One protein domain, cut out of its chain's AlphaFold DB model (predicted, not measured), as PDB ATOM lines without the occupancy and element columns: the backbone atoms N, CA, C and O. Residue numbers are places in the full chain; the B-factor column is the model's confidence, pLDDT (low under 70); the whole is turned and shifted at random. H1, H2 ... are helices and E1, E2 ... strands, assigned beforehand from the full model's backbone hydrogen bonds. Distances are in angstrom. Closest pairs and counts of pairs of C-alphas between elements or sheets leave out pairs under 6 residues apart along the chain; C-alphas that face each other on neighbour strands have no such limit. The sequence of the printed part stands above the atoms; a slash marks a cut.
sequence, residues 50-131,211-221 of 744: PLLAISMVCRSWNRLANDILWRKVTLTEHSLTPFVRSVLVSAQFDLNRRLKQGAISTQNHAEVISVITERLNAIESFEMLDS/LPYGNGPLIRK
ATOM      1  N   PRO A  50      -4.903 124.019  -4.485       48.88
ATOM      2  CA  PRO A  50      -4.254 123.769  -3.191       48.88
ATOM      3  C   PRO A  50      -4.718 122.486  -2.481       48.88
ATOM      4  O   PRO A  50      -3.908 121.743  -1.942       48.88
ATOM      5  N   LEU A  51      -6.007 122.140  -2.570       46.88
ATOM      6  CA  LEU A  51      -6.566 120.888  -2.049       46.88
ATOM      7  C   LEU A  51      -6.109 119.631  -2.801       46.88
ATOM      8  O   LEU A  51      -5.952 118.572  -2.189       46.88
ATOM      9  N   LEU A  52      -5.865 119.724  -4.113       44.03
ATOM     10  CA  LEU A  52      -5.272 118.641  -4.897       44.03
ATOM     11  C   LEU A  52      -3.816 118.430  -4.471       44.03
ATOM     12  O   LEU A  52      -3.418 117.284  -4.248       44.03
ATOM     13  N   ALA A  53      -3.070 119.524  -4.274       47.41
ATOM     14  CA  ALA A  53      -1.716 119.502  -3.732       47.41
ATOM     15  C   ALA A  53      -1.692 118.911  -2.312       47.41
ATOM     16  O   ALA A  53      -0.917 117.990  -2.072       47.41
ATOM     17  N   ILE A  54      -2.612 119.309  -1.423       48.25
ATOM     18  CA  ILE A  54      -2.793 118.716  -0.087       48.25
ATOM     19  C   ILE A  54      -3.112 117.219  -0.200       48.25
ATOM     20  O   ILE A  54      -2.482 116.418   0.482       48.25
ATOM     21  N   SER A  55      -4.008 116.789  -1.097       45.00
ATOM     22  CA  SER A  55      -4.313 115.357  -1.270       45.00
ATOM     23  C   SER A  55      -3.108 114.551  -1.788       45.00
ATOM     24  O   SER A  55      -2.897 113.413  -1.366       45.00
ATOM     25  N   MET A  56      -2.283 115.134  -2.669       42.53
ATOM     26  CA  MET A  56      -1.075 114.506  -3.221       42.53
ATOM     27  C   MET A  56       0.068 114.436  -2.201       42.53
ATOM     28  O   MET A  56       0.734 113.405  -2.080       42.53
ATOM     29  N   VAL A  57       0.240 115.503  -1.426       48.34
ATOM     30  CA  VAL A  57       1.100 115.582  -0.241       48.34
ATOM     31  C   VAL A  57       0.689 114.490   0.754       48.34
ATOM     32  O   VAL A  57       1.495 113.634   1.112       48.34
ATOM     33  N   CYS A  58      -0.603 114.377   1.069       49.97
ATOM     34  CA  CYS A  58      -1.115 113.382   2.014       49.97
ATOM     35  C   CYS A  58      -0.908 111.925   1.577       49.97
ATOM     36  O   CYS A  58      -0.747 111.049   2.430       49.97
ATOM     37  N   ARG A  59      -0.885 111.651   0.263       46.59
ATOM     38  CA  ARG A  59      -0.631 110.309  -0.302       46.59
ATOM     39  C   ARG A  59       0.804 109.817  -0.096       46.59
ATOM     40  O   ARG A  59       1.029 108.612  -0.174       46.59
ATOM     41  N   SER A  60       1.760 110.716   0.137       42.16
ATOM     42  CA  SER A  60       3.198 110.406   0.163       42.16
ATOM     43  C   SER A  60       3.888 110.723   1.498       42.16
ATOM     44  O   SER A  60       5.079 110.456   1.646       42.16
ATOM     45  N   TRP A  61       3.161 111.273   2.476       48.81
ATOM     46  CA  TRP A  61       3.738 111.888   3.677       48.81
ATOM     47  C   TRP A  61       3.593 111.078   4.973       48.81
ATOM     48  O   TRP A  61       2.805 110.141   5.096       48.81
ATOM     49  N   ASN A  62       4.400 111.465   5.968       55.25
ATOM     50  CA  ASN A  62       4.404 110.912   7.321       55.25
ATOM     51  C   ASN A  62       3.045 111.139   8.013       55.25
ATOM     52  O   ASN A  62       2.504 112.243   7.984       55.25
ATOM     53  N   ARG A  63       2.534 110.102   8.690       53.62
ATOM     54  CA  ARG A  63       1.279 110.106   9.463       53.62
ATOM     55  C   ARG A  63       1.125 111.337  10.367       53.62
ATOM     56  O   ARG A  63       0.046 111.905  10.402       53.62
ATOM     57  N   LEU A  64       2.201 111.789  11.017       46.06
ATOM     58  CA  LEU A  64       2.171 112.949  11.918       46.06
ATOM     59  C   LEU A  64       1.858 114.271  11.190       46.06
ATOM     60  O   LEU A  64       1.133 115.101  11.723       46.06
ATOM     61  N   ALA A  65       2.377 114.465   9.973       48.94
ATOM     62  CA  ALA A  65       2.108 115.669   9.184       48.94
ATOM     63  C   ALA A  65       0.658 115.684   8.673       48.94
ATOM     64  O   ALA A  65       0.006 116.724   8.707       48.94
ATOM     65  N   ASN A  66       0.123 114.516   8.294       55.66
ATOM     66  CA  ASN A  66      -1.299 114.368   7.976       55.66
ATOM     67  C   ASN A  66      -2.175 114.677   9.205       55.66
ATOM     68  O   ASN A  66      -3.126 115.443   9.100       55.66
ATOM     69  N   ASP A  67      -1.825 114.161  10.383       56.16
ATOM     70  CA  ASP A  67      -2.597 114.392  11.612       56.16
ATOM     71  C   ASP A  67      -2.629 115.871  12.047       56.16
ATOM     72  O   ASP A  67      -3.527 116.257  12.792       56.16
ATOM     73  N   ILE A  68      -1.669 116.695  11.612       56.88
ATOM     74  CA  ILE A  68      -1.626 118.140  11.890       56.88
ATOM     75  C   ILE A  68      -2.387 118.922  10.817       56.88
ATOM     76  O   ILE A  68      -3.266 119.710  11.158       56.88
ATOM     77  N   LEU A  69      -2.096 118.677   9.535       57.44
ATOM     78  CA  LEU A  69      -2.682 119.428   8.417       57.44
ATOM     79  C   LEU A  69      -4.200 119.277   8.333       57.44
ATOM     80  O   LEU A  69      -4.891 120.221   7.973       57.44
ATOM     81  N   TRP A  70      -4.732 118.107   8.685       65.81
ATOM     82  CA  TRP A  70      -6.175 117.893   8.649       65.81
ATOM     83  C   TRP A  70      -6.902 118.455   9.871       65.81
ATOM     84  O   TRP A  70      -8.117 118.530   9.821       65.81
ATOM     85  N   ARG A  71      -6.229 118.890  10.951       69.62
ATOM     86  CA  ARG A  71      -6.933 119.407  12.145       69.62
ATOM     87  C   ARG A  71      -7.684 120.707  11.888       69.62
ATOM     88  O   ARG A  71      -8.764 120.872  12.455       69.62
ATOM     89  N   LYS A  72      -7.122 121.594  11.065       75.75
ATOM     90  CA  LYS A  72      -7.700 122.883  10.672       75.75
ATOM     91  C   LYS A  72      -7.709 122.959   9.152       75.75
ATOM     92  O   LYS A  72      -6.650 122.914   8.535       75.75
ATOM     93  N   VAL A  73      -8.892 123.073   8.562       77.44
ATOM     94  CA  VAL A  73      -9.048 123.248   7.115       77.44
ATOM     95  C   VAL A  73      -9.643 124.619   6.856       77.44
ATOM     96  O   VAL A  73     -10.725 124.916   7.354       77.44
ATOM     97  N   THR A  74      -8.953 125.423   6.053       77.50
ATOM     98  CA  THR A  74      -9.469 126.698   5.553       77.50
ATOM     99  C   THR A  74      -9.919 126.513   4.117       77.50
ATOM    100  O   THR A  74      -9.147 126.080   3.258       77.50
ATOM    101  N   LEU A  75     -11.194 126.788   3.872       76.75
ATOM    102  CA  LEU A  75     -11.772 126.733   2.543       76.75
ATOM    103  C   LEU A  75     -11.547 128.067   1.823       76.75
ATOM    104  O   LEU A  75     -11.575 129.128   2.429       76.75
ATOM    105  N   THR A  76     -11.314 128.014   0.518       74.00
ATOM    106  CA  THR A  76     -11.387 129.156  -0.403       74.00
ATOM    107  C   THR A  76     -12.662 129.089  -1.254       74.00
ATOM    108  O   THR A  76     -13.354 128.064  -1.262       74.00
ATOM    109  N   GLU A  77     -12.950 130.164  -1.991       57.28
ATOM    110  CA  GLU A  77     -14.174 130.436  -2.770       57.28
ATOM    111  C   GLU A  77     -14.705 129.272  -3.635       57.28
ATOM    112  O   GLU A  77     -15.912 129.092  -3.769       57.28
ATOM    113  N   HIS A  78     -13.827 128.417  -4.172       62.41
ATOM    114  CA  HIS A  78     -14.205 127.285  -5.039       62.41
ATOM    115  C   HIS A  78     -13.886 125.911  -4.442       62.41
ATOM    116  O   HIS A  78     -13.890 124.894  -5.133       62.41
ATOM    117  N   SER A  79     -13.551 125.866  -3.155       68.25
ATOM    118  CA  SER A  79     -12.847 124.725  -2.577       68.25
ATOM    119  C   SER A  79     -13.744 123.735  -1.841       68.25
ATOM    120  O   SER A  79     -13.310 122.609  -1.615       68.25
ATOM    121  N   LEU A  80     -14.989 124.096  -1.504       73.56
ATOM    122  CA  LEU A  80     -15.872 123.220  -0.729       73.56
ATOM    123  C   LEU A  80     -16.158 121.919  -1.486       73.56
ATOM    124  O   LEU A  80     -15.997 120.827  -0.946       73.56
ATOM    125  N   THR A  81     -16.501 122.016  -2.766       74.94
ATOM    126  CA  THR A  81     -16.812 120.849  -3.593       74.94
ATOM    127  C   THR A  81     -15.595 119.950  -3.838       74.94
ATOM    128  O   THR A  81     -15.663 118.752  -3.525       74.94
ATOM    129  N   PRO A  82     -14.429 120.491  -4.257       79.19
ATOM    130  CA  PRO A  82     -13.176 119.735  -4.294       79.19
ATOM    131  C   PRO A  82     -12.772 119.144  -2.936       79.19
ATOM    132  O   PRO A  82     -12.219 118.042  -2.886       79.19
ATOM    133  N   PHE A  83     -13.051 119.838  -1.833       78.19
ATOM    134  CA  PHE A  83     -12.750 119.378  -0.482       78.19
ATOM    135  C   PHE A  83     -13.583 118.156  -0.111       78.19
ATOM    136  O   PHE A  83     -13.012 117.124   0.245       78.19
ATOM    137  N   VAL A  84     -14.908 118.222  -0.263       76.94
ATOM    138  CA  VAL A  84     -15.790 117.081   0.021       76.94
ATOM    139  C   VAL A  84     -15.418 115.894  -0.859       76.94
ATOM    140  O   VAL A  84     -15.290 114.773  -0.363       76.94
ATOM    141  N   ARG A  85     -15.146 116.133  -2.148       80.19
ATOM    142  CA  ARG A  85     -14.659 115.100  -3.071       80.19
ATOM    143  C   ARG A  85     -13.362 114.463  -2.563       80.19
ATOM    144  O   ARG A  85     -13.240 113.242  -2.568       80.19
ATOM    145  N   SER A  86     -12.413 115.261  -2.077       77.94
ATOM    146  CA  SER A  86     -11.147 114.781  -1.507       77.94
ATOM    147  C   SER A  86     -11.355 113.935  -0.244       77.94
ATOM    148  O   SER A  86     -10.771 112.854  -0.122       77.94
ATOM    149  N   VAL A  87     -12.234 114.368   0.666       77.31
ATOM    150  CA  VAL A  87     -12.592 113.614   1.879       77.31
ATOM    151  C   VAL A  87     -13.225 112.269   1.514       77.31
ATOM    152  O   VAL A  87     -12.810 111.232   2.036       77.31
ATOM    153  N   LEU A  88     -14.153 112.259   0.556       78.62
ATOM    154  CA  LEU A  88     -14.814 111.049   0.064       78.62
ATOM    155  C   LEU A  88     -13.853 110.079  -0.626       78.62
ATOM    156  O   LEU A  88     -13.868 108.880  -0.344       78.62
ATOM    157  N   VAL A  89     -12.968 110.586  -1.486       79.44
ATOM    158  CA  VAL A  89     -11.930 109.777  -2.143       79.44
ATOM    159  C   VAL A  89     -10.956 109.203  -1.109       79.44
ATOM    160  O   VAL A  89     -10.538 108.049  -1.225       79.44
ATOM    161  N   SER A  90     -10.619 109.971  -0.069       78.12
ATOM    162  CA  SER A  90      -9.801 109.497   1.053       78.12
ATOM    163  C   SER A  90     -10.498 108.374   1.830       78.12
ATOM    164  O   SER A  90      -9.889 107.332   2.089       78.12
ATOM    165  N   ALA A  91     -11.793 108.522   2.121       77.38
ATOM    166  CA  ALA A  91     -12.595 107.481   2.763       77.38
ATOM    167  C   ALA A  91     -12.669 106.204   1.907       77.38
ATOM    168  O   ALA A  91     -12.423 105.107   2.412       77.38
ATOM    169  N   GLN A  92     -12.913 106.341   0.599       81.94
ATOM    170  CA  GLN A  92     -12.917 105.229  -0.355       81.94
ATOM    171  C   GLN A  92     -11.575 104.484  -0.368       81.94
ATOM    172  O   GLN A  92     -11.532 103.250  -0.390       81.94
ATOM    173  N   PHE A  93     -10.465 105.222  -0.340       79.44
ATOM    174  CA  PHE A  93      -9.128 104.643  -0.299       79.44
ATOM    175  C   PHE A  93      -8.864 103.873   1.005       79.44
ATOM    176  O   PHE A  93      -8.386 102.736   0.945       79.44
ATOM    177  N   ASP A  94      -9.204 104.445   2.167       75.75
ATOM    178  CA  ASP A  94      -9.043 103.774   3.467       75.75
ATOM    179  C   ASP A  94      -9.871 102.481   3.539       75.75
ATOM    180  O   ASP A  94      -9.365 101.429   3.935       75.75
ATOM    181  N   LEU A  95     -11.112 102.510   3.048       79.88
ATOM    182  CA  LEU A  95     -11.979 101.331   2.959       79.88
ATOM    183  C   LEU A  95     -11.381 100.228   2.084       79.88
ATOM    184  O   LEU A  95     -11.312  99.073   2.504       79.88
ATOM    185  N   ASN A  96     -10.894 100.577   0.890       80.38
ATOM    186  CA  ASN A  96     -10.241  99.625  -0.010       80.38
ATOM    187  C   ASN A  96      -8.976  99.019   0.613       80.38
ATOM    188  O   ASN A  96      -8.695  97.832   0.433       80.38
ATOM    189  N   ARG A  97      -8.211  99.814   1.367       81.31
ATOM    190  CA  ARG A  97      -7.036  99.338   2.100       81.31
ATOM    191  C   ARG A  97      -7.426  98.353   3.203       81.31
ATOM    192  O   ARG A  97      -6.817  97.288   3.290       81.31
ATOM    193  N   ARG A  98      -8.435  98.675   4.015       79.94
ATOM    194  CA  ARG A  98      -8.922  97.803   5.097       79.94
ATOM    195  C   ARG A  98      -9.523  96.503   4.566       79.94
ATOM    196  O   ARG A  98      -9.268  95.452   5.148       79.94
ATOM    197  N   LEU A  99     -10.233  96.549   3.436       84.50
ATOM    198  CA  LEU A  99     -10.719  95.348   2.751       84.50
ATOM    199  C   LEU A  99      -9.555  94.438   2.332       84.50
ATOM    200  O   LEU A  99      -9.571  93.249   2.635       84.50
ATOM    201  N   LYS A 100      -8.506  94.993   1.704       85.50
ATOM    202  CA  LYS A 100      -7.295  94.228   1.334       85.50
ATOM    203  C   LYS A 100      -6.583  93.615   2.542       85.50
ATOM    204  O   LYS A 100      -5.916  92.598   2.400       85.50
ATOM    205  N   GLN A 101      -6.719  94.227   3.717       87.06
ATOM    206  CA  GLN A 101      -6.175  93.730   4.984       87.06
ATOM    207  C   GLN A 101      -7.105  92.733   5.700       87.06
ATOM    208  O   GLN A 101      -6.741  92.236   6.761       87.06
ATOM    209  N   GLY A 102      -8.297  92.451   5.160       87.12
ATOM    210  CA  GLY A 102      -9.292  91.579   5.791       87.12
ATOM    211  C   GLY A 102      -9.958  92.181   7.034       87.12
ATOM    212  O   GLY A 102     -10.570  91.453   7.808       87.12
ATOM    213  N   ALA A 103      -9.846  93.497   7.249       83.56
ATOM    214  CA  ALA A 103     -10.371  94.170   8.437       83.56
ATOM    215  C   ALA A 103     -11.878  94.493   8.354       83.56
ATOM    216  O   ALA A 103     -12.473  94.896   9.350       83.56
ATOM    217  N   ILE A 104     -12.496  94.358   7.174       85.69
ATOM    218  CA  ILE A 104     -13.923  94.624   6.918       85.69
ATOM    219  C   ILE A 104     -14.459  93.536   5.971       85.69
ATOM    220  O   ILE A 104     -13.729  93.077   5.092       85.69
ATOM    221  N   SER A 105     -15.720  93.118   6.139       88.31
ATOM    222  CA  SER A 105     -16.382  92.161   5.239       88.31
ATOM    223  C   SER A 105     -16.654  92.766   3.853       88.31
ATOM    224  O   SER A 105     -16.865  93.970   3.708       88.31
ATOM    225  N   THR A 106     -16.702  91.922   2.819       83.06
ATOM    226  CA  THR A 106     -17.015  92.338   1.439       83.06
ATOM    227  C   THR A 106     -18.402  92.970   1.314       83.06
ATOM    228  O   THR A 106     -18.572  93.920   0.557       83.06
ATOM    229  N   GLN A 107     -19.379  92.485   2.087       82.50
ATOM    230  CA  GLN A 107     -20.740  93.021   2.104       82.50
ATOM    231  C   GLN A 107     -20.789  94.451   2.664       82.50
ATOM    232  O   GLN A 107     -21.329  95.336   2.008       82.50
ATOM    233  N   ASN A 108     -20.154  94.699   3.818       81.00
ATOM    234  CA  ASN A 108     -20.096  96.042   4.411       81.00
ATOM    235  C   ASN A 108     -19.316  97.012   3.515       81.00
ATOM    236  O   ASN A 108     -19.634  98.194   3.443       81.00
ATOM    237  N   HIS A 109     -18.286  96.521   2.823       83.88
ATOM    238  CA  HIS A 109     -17.524  97.327   1.875       83.88
ATOM    239  C   HIS A 109     -18.374  97.769   0.679       83.88
ATOM    240  O   HIS A 109     -18.395  98.959   0.378       83.88
ATOM    241  N   ALA A 110     -19.117  96.856   0.045       82.19
ATOM    242  CA  ALA A 110     -19.960  97.183  -1.106       82.19
ATOM    243  C   ALA A 110     -21.040  98.224  -0.766       82.19
ATOM    244  O   ALA A 110     -21.257  99.159  -1.537       82.19
ATOM    245  N   GLU A 111     -21.665  98.099   0.407       83.00
ATOM    246  CA  GLU A 111     -22.664  99.052   0.896       83.00
ATOM    247  C   GLU A 111     -22.059 100.452   1.090       83.00
ATOM    248  O   GLU A 111     -22.563 101.430   0.540       83.00
ATOM    249  N   VAL A 112     -20.923 100.554   1.789       76.69
ATOM    250  CA  VAL A 112     -20.276 101.851   2.047       76.69
ATOM    251  C   VAL A 112     -19.742 102.492   0.760       76.69
ATOM    252  O   VAL A 112     -19.848 103.707   0.590       76.69
ATOM    253  N   ILE A 113     -19.196 101.705  -0.171       80.25
ATOM    254  CA  ILE A 113     -18.743 102.216  -1.473       80.25
ATOM    255  C   ILE A 113     -19.918 102.750  -2.290       80.25
ATOM    256  O   ILE A 113     -19.792 103.826  -2.867       80.25
ATOM    257  N   SER A 114     -21.058 102.050  -2.304       83.44
ATOM    258  CA  SER A 114     -22.264 102.521  -2.990       83.44
ATOM    259  C   SER A 114     -22.704 103.889  -2.468       83.44
ATOM    260  O   SER A 114     -22.982 104.783  -3.263       83.44
ATOM    261  N   VAL A 115     -22.692 104.077  -1.144       77.19
ATOM    262  CA  VAL A 115     -23.022 105.359  -0.501       77.19
ATOM    263  C   VAL A 115     -22.031 106.455  -0.899       77.19
ATOM    264  O   VAL A 115     -22.443 107.544  -1.291       77.19
ATOM    265  N   ILE A 116     -20.723 106.176  -0.854       77.31
ATOM    266  CA  ILE A 116     -19.696 107.143  -1.274       77.31
ATOM    267  C   ILE A 116     -19.892 107.542  -2.741       77.31
ATOM    268  O   ILE A 116     -19.834 108.725  -3.065       77.31
ATOM    269  N   THR A 117     -20.151 106.578  -3.628       82.31
ATOM    270  CA  THR A 117     -20.382 106.834  -5.054       82.31
ATOM    271  C   THR A 117     -21.649 107.652  -5.290       82.31
ATOM    272  O   THR A 117     -21.613 108.612  -6.053       82.31
ATOM    273  N   GLU A 118     -22.753 107.335  -4.613       81.88
ATOM    274  CA  GLU A 118     -23.989 108.117  -4.701       81.88
ATOM    275  C   GLU A 118     -23.763 109.576  -4.280       81.88
ATOM    276  O   GLU A 118     -24.216 110.499  -4.957       81.88
ATOM    277  N   ARG A 119     -23.007 109.801  -3.199       76.50
ATOM    278  CA  ARG A 119     -22.683 111.148  -2.714       76.50
ATOM    279  C   ARG A 119     -21.719 111.893  -3.635       76.50
ATOM    280  O   ARG A 119     -21.935 113.076  -3.871       76.50
ATOM    281  N   LEU A 120     -20.720 111.223  -4.214       78.50
ATOM    282  CA  LEU A 120     -19.871 111.810  -5.261       78.50
ATOM    283  C   LEU A 120     -20.706 112.258  -6.471       78.50
ATOM    284  O   LEU A 120     -20.531 113.374  -6.949       78.50
ATOM    285  N   ASN A 121     -21.675 111.448  -6.899       79.88
ATOM    286  CA  ASN A 121     -22.579 111.810  -7.993       79.88
ATOM    287  C   ASN A 121     -23.511 112.976  -7.615       79.88
ATOM    288  O   ASN A 121     -23.832 113.821  -8.453       79.88
ATOM    289  N   ALA A 122     -23.960 113.039  -6.356       75.81
ATOM    290  CA  ALA A 122     -24.752 114.160  -5.857       75.81
ATOM    291  C   ALA A 122     -23.941 115.461  -5.895       75.81
ATOM    292  O   ALA A 122     -24.438 116.466  -6.389       75.81
ATOM    293  N   ILE A 123     -22.686 115.418  -5.444       73.19
ATOM    294  CA  ILE A 123     -21.735 116.535  -5.497       73.19
ATOM    295  C   ILE A 123     -21.531 117.017  -6.933       73.19
ATOM    296  O   ILE A 123     -21.665 118.206  -7.195       73.19
ATOM    297  N   GLU A 124     -21.288 116.099  -7.869       77.62
ATOM    298  CA  GLU A 124     -21.170 116.420  -9.299       77.62
ATOM    299  C   GLU A 124     -22.446 117.070  -9.848       77.62
ATOM    300  O   GLU A 124     -22.387 117.990 -10.660       77.62
ATOM    301  N   SER A 125     -23.613 116.642  -9.362       74.50
ATOM    302  CA  SER A 125     -24.892 117.252  -9.733       74.50
ATOM    303  C   SER A 125     -25.057 118.667  -9.164       74.50
ATOM    304  O   SER A 125     -25.701 119.491  -9.806       74.50
ATOM    305  N   PHE A 126     -24.492 118.956  -7.986       69.06
ATOM    306  CA  PHE A 126     -24.455 120.305  -7.414       69.06
ATOM    307  C   PHE A 126     -23.495 121.218  -8.195       69.06
ATOM    308  O   PHE A 126     -23.911 122.306  -8.577       69.06
ATOM    309  N   GLU A 127     -22.287 120.754  -8.563       69.88
ATOM    310  CA  GLU A 127     -21.340 121.525  -9.406       69.88
ATOM    311  C   GLU A 127     -21.991 121.996 -10.719       69.88
ATOM    312  O   GLU A 127     -21.785 123.127 -11.163       69.88
ATOM    313  N   MET A 128     -22.826 121.143 -11.318       67.75
ATOM    314  CA  MET A 128     -23.555 121.441 -12.555       67.75
ATOM    315  C   MET A 128     -24.690 122.463 -12.381       67.75
ATOM    316  O   MET A 128     -25.082 123.093 -13.361       67.75
ATOM    317  N   LEU A 129     -25.244 122.608 -11.174       61.59
ATOM    318  CA  LEU A 129     -26.300 123.583 -10.861       61.59
ATOM    319  C   LEU A 129     -25.732 124.943 -10.450       61.59
ATOM    320  O   LEU A 129     -26.377 125.964 -10.657       61.59
ATOM    321  N   ASP A 130     -24.525 124.932  -9.895       56.12
ATOM    322  CA  ASP A 130     -23.842 126.095  -9.333       56.12
ATOM    323  C   ASP A 130     -22.916 126.801 -10.328       56.12
ATOM    324  O   ASP A 130     -22.259 127.787  -9.994       56.12
ATOM    325  N   SER A 131     -22.867 126.310 -11.567       53.50
ATOM    326  CA  SER A 131     -22.182 126.981 -12.665       53.50
ATOM    327  C   SER A 131     -22.878 128.326 -12.920       53.50
ATOM    328  O   SER A 131     -24.064 128.313 -13.265       53.50
ATOM    329  N   LEU A 211     -19.409 107.856   8.790       62.78
ATOM    330  CA  LEU A 211     -18.338 107.058   8.203       62.78
ATOM    331  C   LEU A 211     -17.043 107.306   8.994       62.78
ATOM    332  O   LEU A 211     -16.435 108.364   8.838       62.78
ATOM    333  N   PRO A 212     -16.555 106.360   9.822       67.06
ATOM    334  CA  PRO A 212     -15.326 106.535  10.605       67.06
ATOM    335  C   PRO A 212     -14.052 106.337   9.756       67.06
ATOM    336  O   PRO A 212     -13.028 105.871  10.261       67.06
ATOM    337  N   TYR A 213     -14.121 106.606   8.452       70.69
ATOM    338  CA  TYR A 213     -13.093 106.247   7.475       70.69
ATOM    339  C   TYR A 213     -12.518 107.492   6.795       70.69
ATOM    340  O   TYR A 213     -13.203 108.497   6.623       70.69
ATOM    341  N   GLY A 214     -11.256 107.406   6.370       76.38
ATOM    342  CA  GLY A 214     -10.553 108.514   5.713       76.38
ATOM    343  C   GLY A 214     -10.073 109.602   6.679       76.38
ATOM    344  O   GLY A 214      -9.899 109.358   7.872       76.38
ATOM    345  N   ASN A 215      -9.832 110.804   6.147       74.62
ATOM    346  CA  ASN A 215      -9.291 111.935   6.919       74.62
ATOM    347  C   ASN A 215     -10.363 112.759   7.645       74.62
ATOM    348  O   ASN A 215     -10.020 113.571   8.497       74.62
ATOM    349  N   GLY A 216     -11.643 112.543   7.339       75.62
ATOM    350  CA  GLY A 216     -12.769 113.236   7.968       75.62
ATOM    351  C   GLY A 216     -12.706 113.289   9.504       75.62
ATOM    352  O   GLY A 216     -12.801 114.373  10.077       75.62
ATOM    353  N   PRO A 217     -12.440 112.163  10.197       82.56
ATOM    354  CA  PRO A 217     -12.285 112.135  11.653       82.56
ATOM    355  C   PRO A 217     -11.090 112.928  12.213       82.56
ATOM    356  O   PRO A 217     -11.010 113.107  13.429       82.56
ATOM    357  N   LEU A 218     -10.130 113.352  11.386       76.75
ATOM    358  CA  LEU A 218      -8.991 114.163  11.834       76.75
ATOM    359  C   LEU A 218      -9.338 115.653  11.903       76.75
ATOM    360  O   LEU A 218      -8.664 116.394  12.621       76.75
ATOM    361  N   ILE A 219     -10.384 116.078  11.190       80.69
ATOM    362  CA  ILE A 219     -10.786 117.479  11.108       80.69
ATOM    363  C   ILE A 219     -11.523 117.885  12.376       80.69
ATOM    364  O   ILE A 219     -12.524 117.281  12.762       80.69
ATOM    365  N   ARG A 220     -10.986 118.914  13.036       85.06
ATOM    366  CA  ARG A 220     -11.508 119.482  14.285       85.06
ATOM    367  C   ARG A 220     -12.020 120.902  14.097       85.06
ATOM    368  O   ARG A 220     -12.988 121.264  14.757       85.06
ATOM    369  N   LYS A 221     -11.404 121.665  13.190       86.81
ATOM    370  CA  LYS A 221     -11.765 123.040  12.848       86.81
ATOM    371  C   LYS A 221     -11.962 123.212  11.342       86.81
ATOM    372  O   LYS A 221     -11.147 122.724  10.556       86.81
TER     373      LYS A 221
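What this domain is: This is residues 50 to 131 and 211 to 221 of the 744 residues of the protein "F-box domain-containing protein" of Batrachochytrium dendrobatidis (strain JEL423) (UniProt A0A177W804). A long helical hairpin, H3 and H4, makes the length of the model; H1 packs on the first part of H3, on the side away from H4, and the short H2 lies farther out beside H1, with the small strand E1 next along the chain. Residues 211 to 221, a stretch with no named element, pass H3 and run on toward E1. The printed part has 93 residues with four named helices and one named strand, in the order H1, H2, E1, H3, H4, and its class is mostly helix. It is compact, with a radius of gyration of the C-alphas of 14.1 A, and the C-alphas span 40 by 35 by 21 A.

Where its parts are: Start with the longest helix, H4: find C-alpha 106 at (-17.015, 92.338, 1.439), and from there residues 106 to 129 run 34.8 A to C-alpha 129 at (-26.300, 123.583, -10.861). Before it look for H3, residues 80 to 100, which measures 30.3 A from first to last C-alpha. H1, residues 50 to 60, begins at C-alpha 50 at (-4.254, 123.769, -3.191) and is 15.7 A long. H2 takes residues 63 to 69 over 10.2 A, and E1 takes residues 72 to 74 over 6.6 A.

How they stand to each other: Look first at H4 and H3, a helical hairpin: they touch, the closest C-alphas being those of Leu 88 and Ile 116, 6.4 A apart. They run opposite ways at a shallow tilt of 15 degrees. H1 touches H3, which meets it with residues 82 to 86 alone; the closest C-alphas are those of Leu 51 and Phe 83, 6.6 A apart. H1 and H3 run the same way at a shallow tilt of 16 degrees. H2 is close to H1 but not clearly touching, with the C-alphas of Cys 58 and Asn 66 6.0 A apart. H1 and H4 are apart, and so are H2 and H3. H2 and E1 meet only through their link, and E1 pairs with no named strand. In the backbones of H2, H3 and H4 every O i to N i+4 pair is within hydrogen-bond range; in H1 it is 6 of 7.

The domain as a whole: The C-alphas farthest apart are those of Gly 102 and Ser 131, at 42.0 A. Residues 132 to 210 are not printed, and C-alphas 131 and 211 stand 29.1 A apart across this cut. The four links between named elements are tight. The mean pLDDT of the printed part is 70.9; look for values under 70 at residues 50 to 71, 77 to 79, 126 to 131 and 211 to 212.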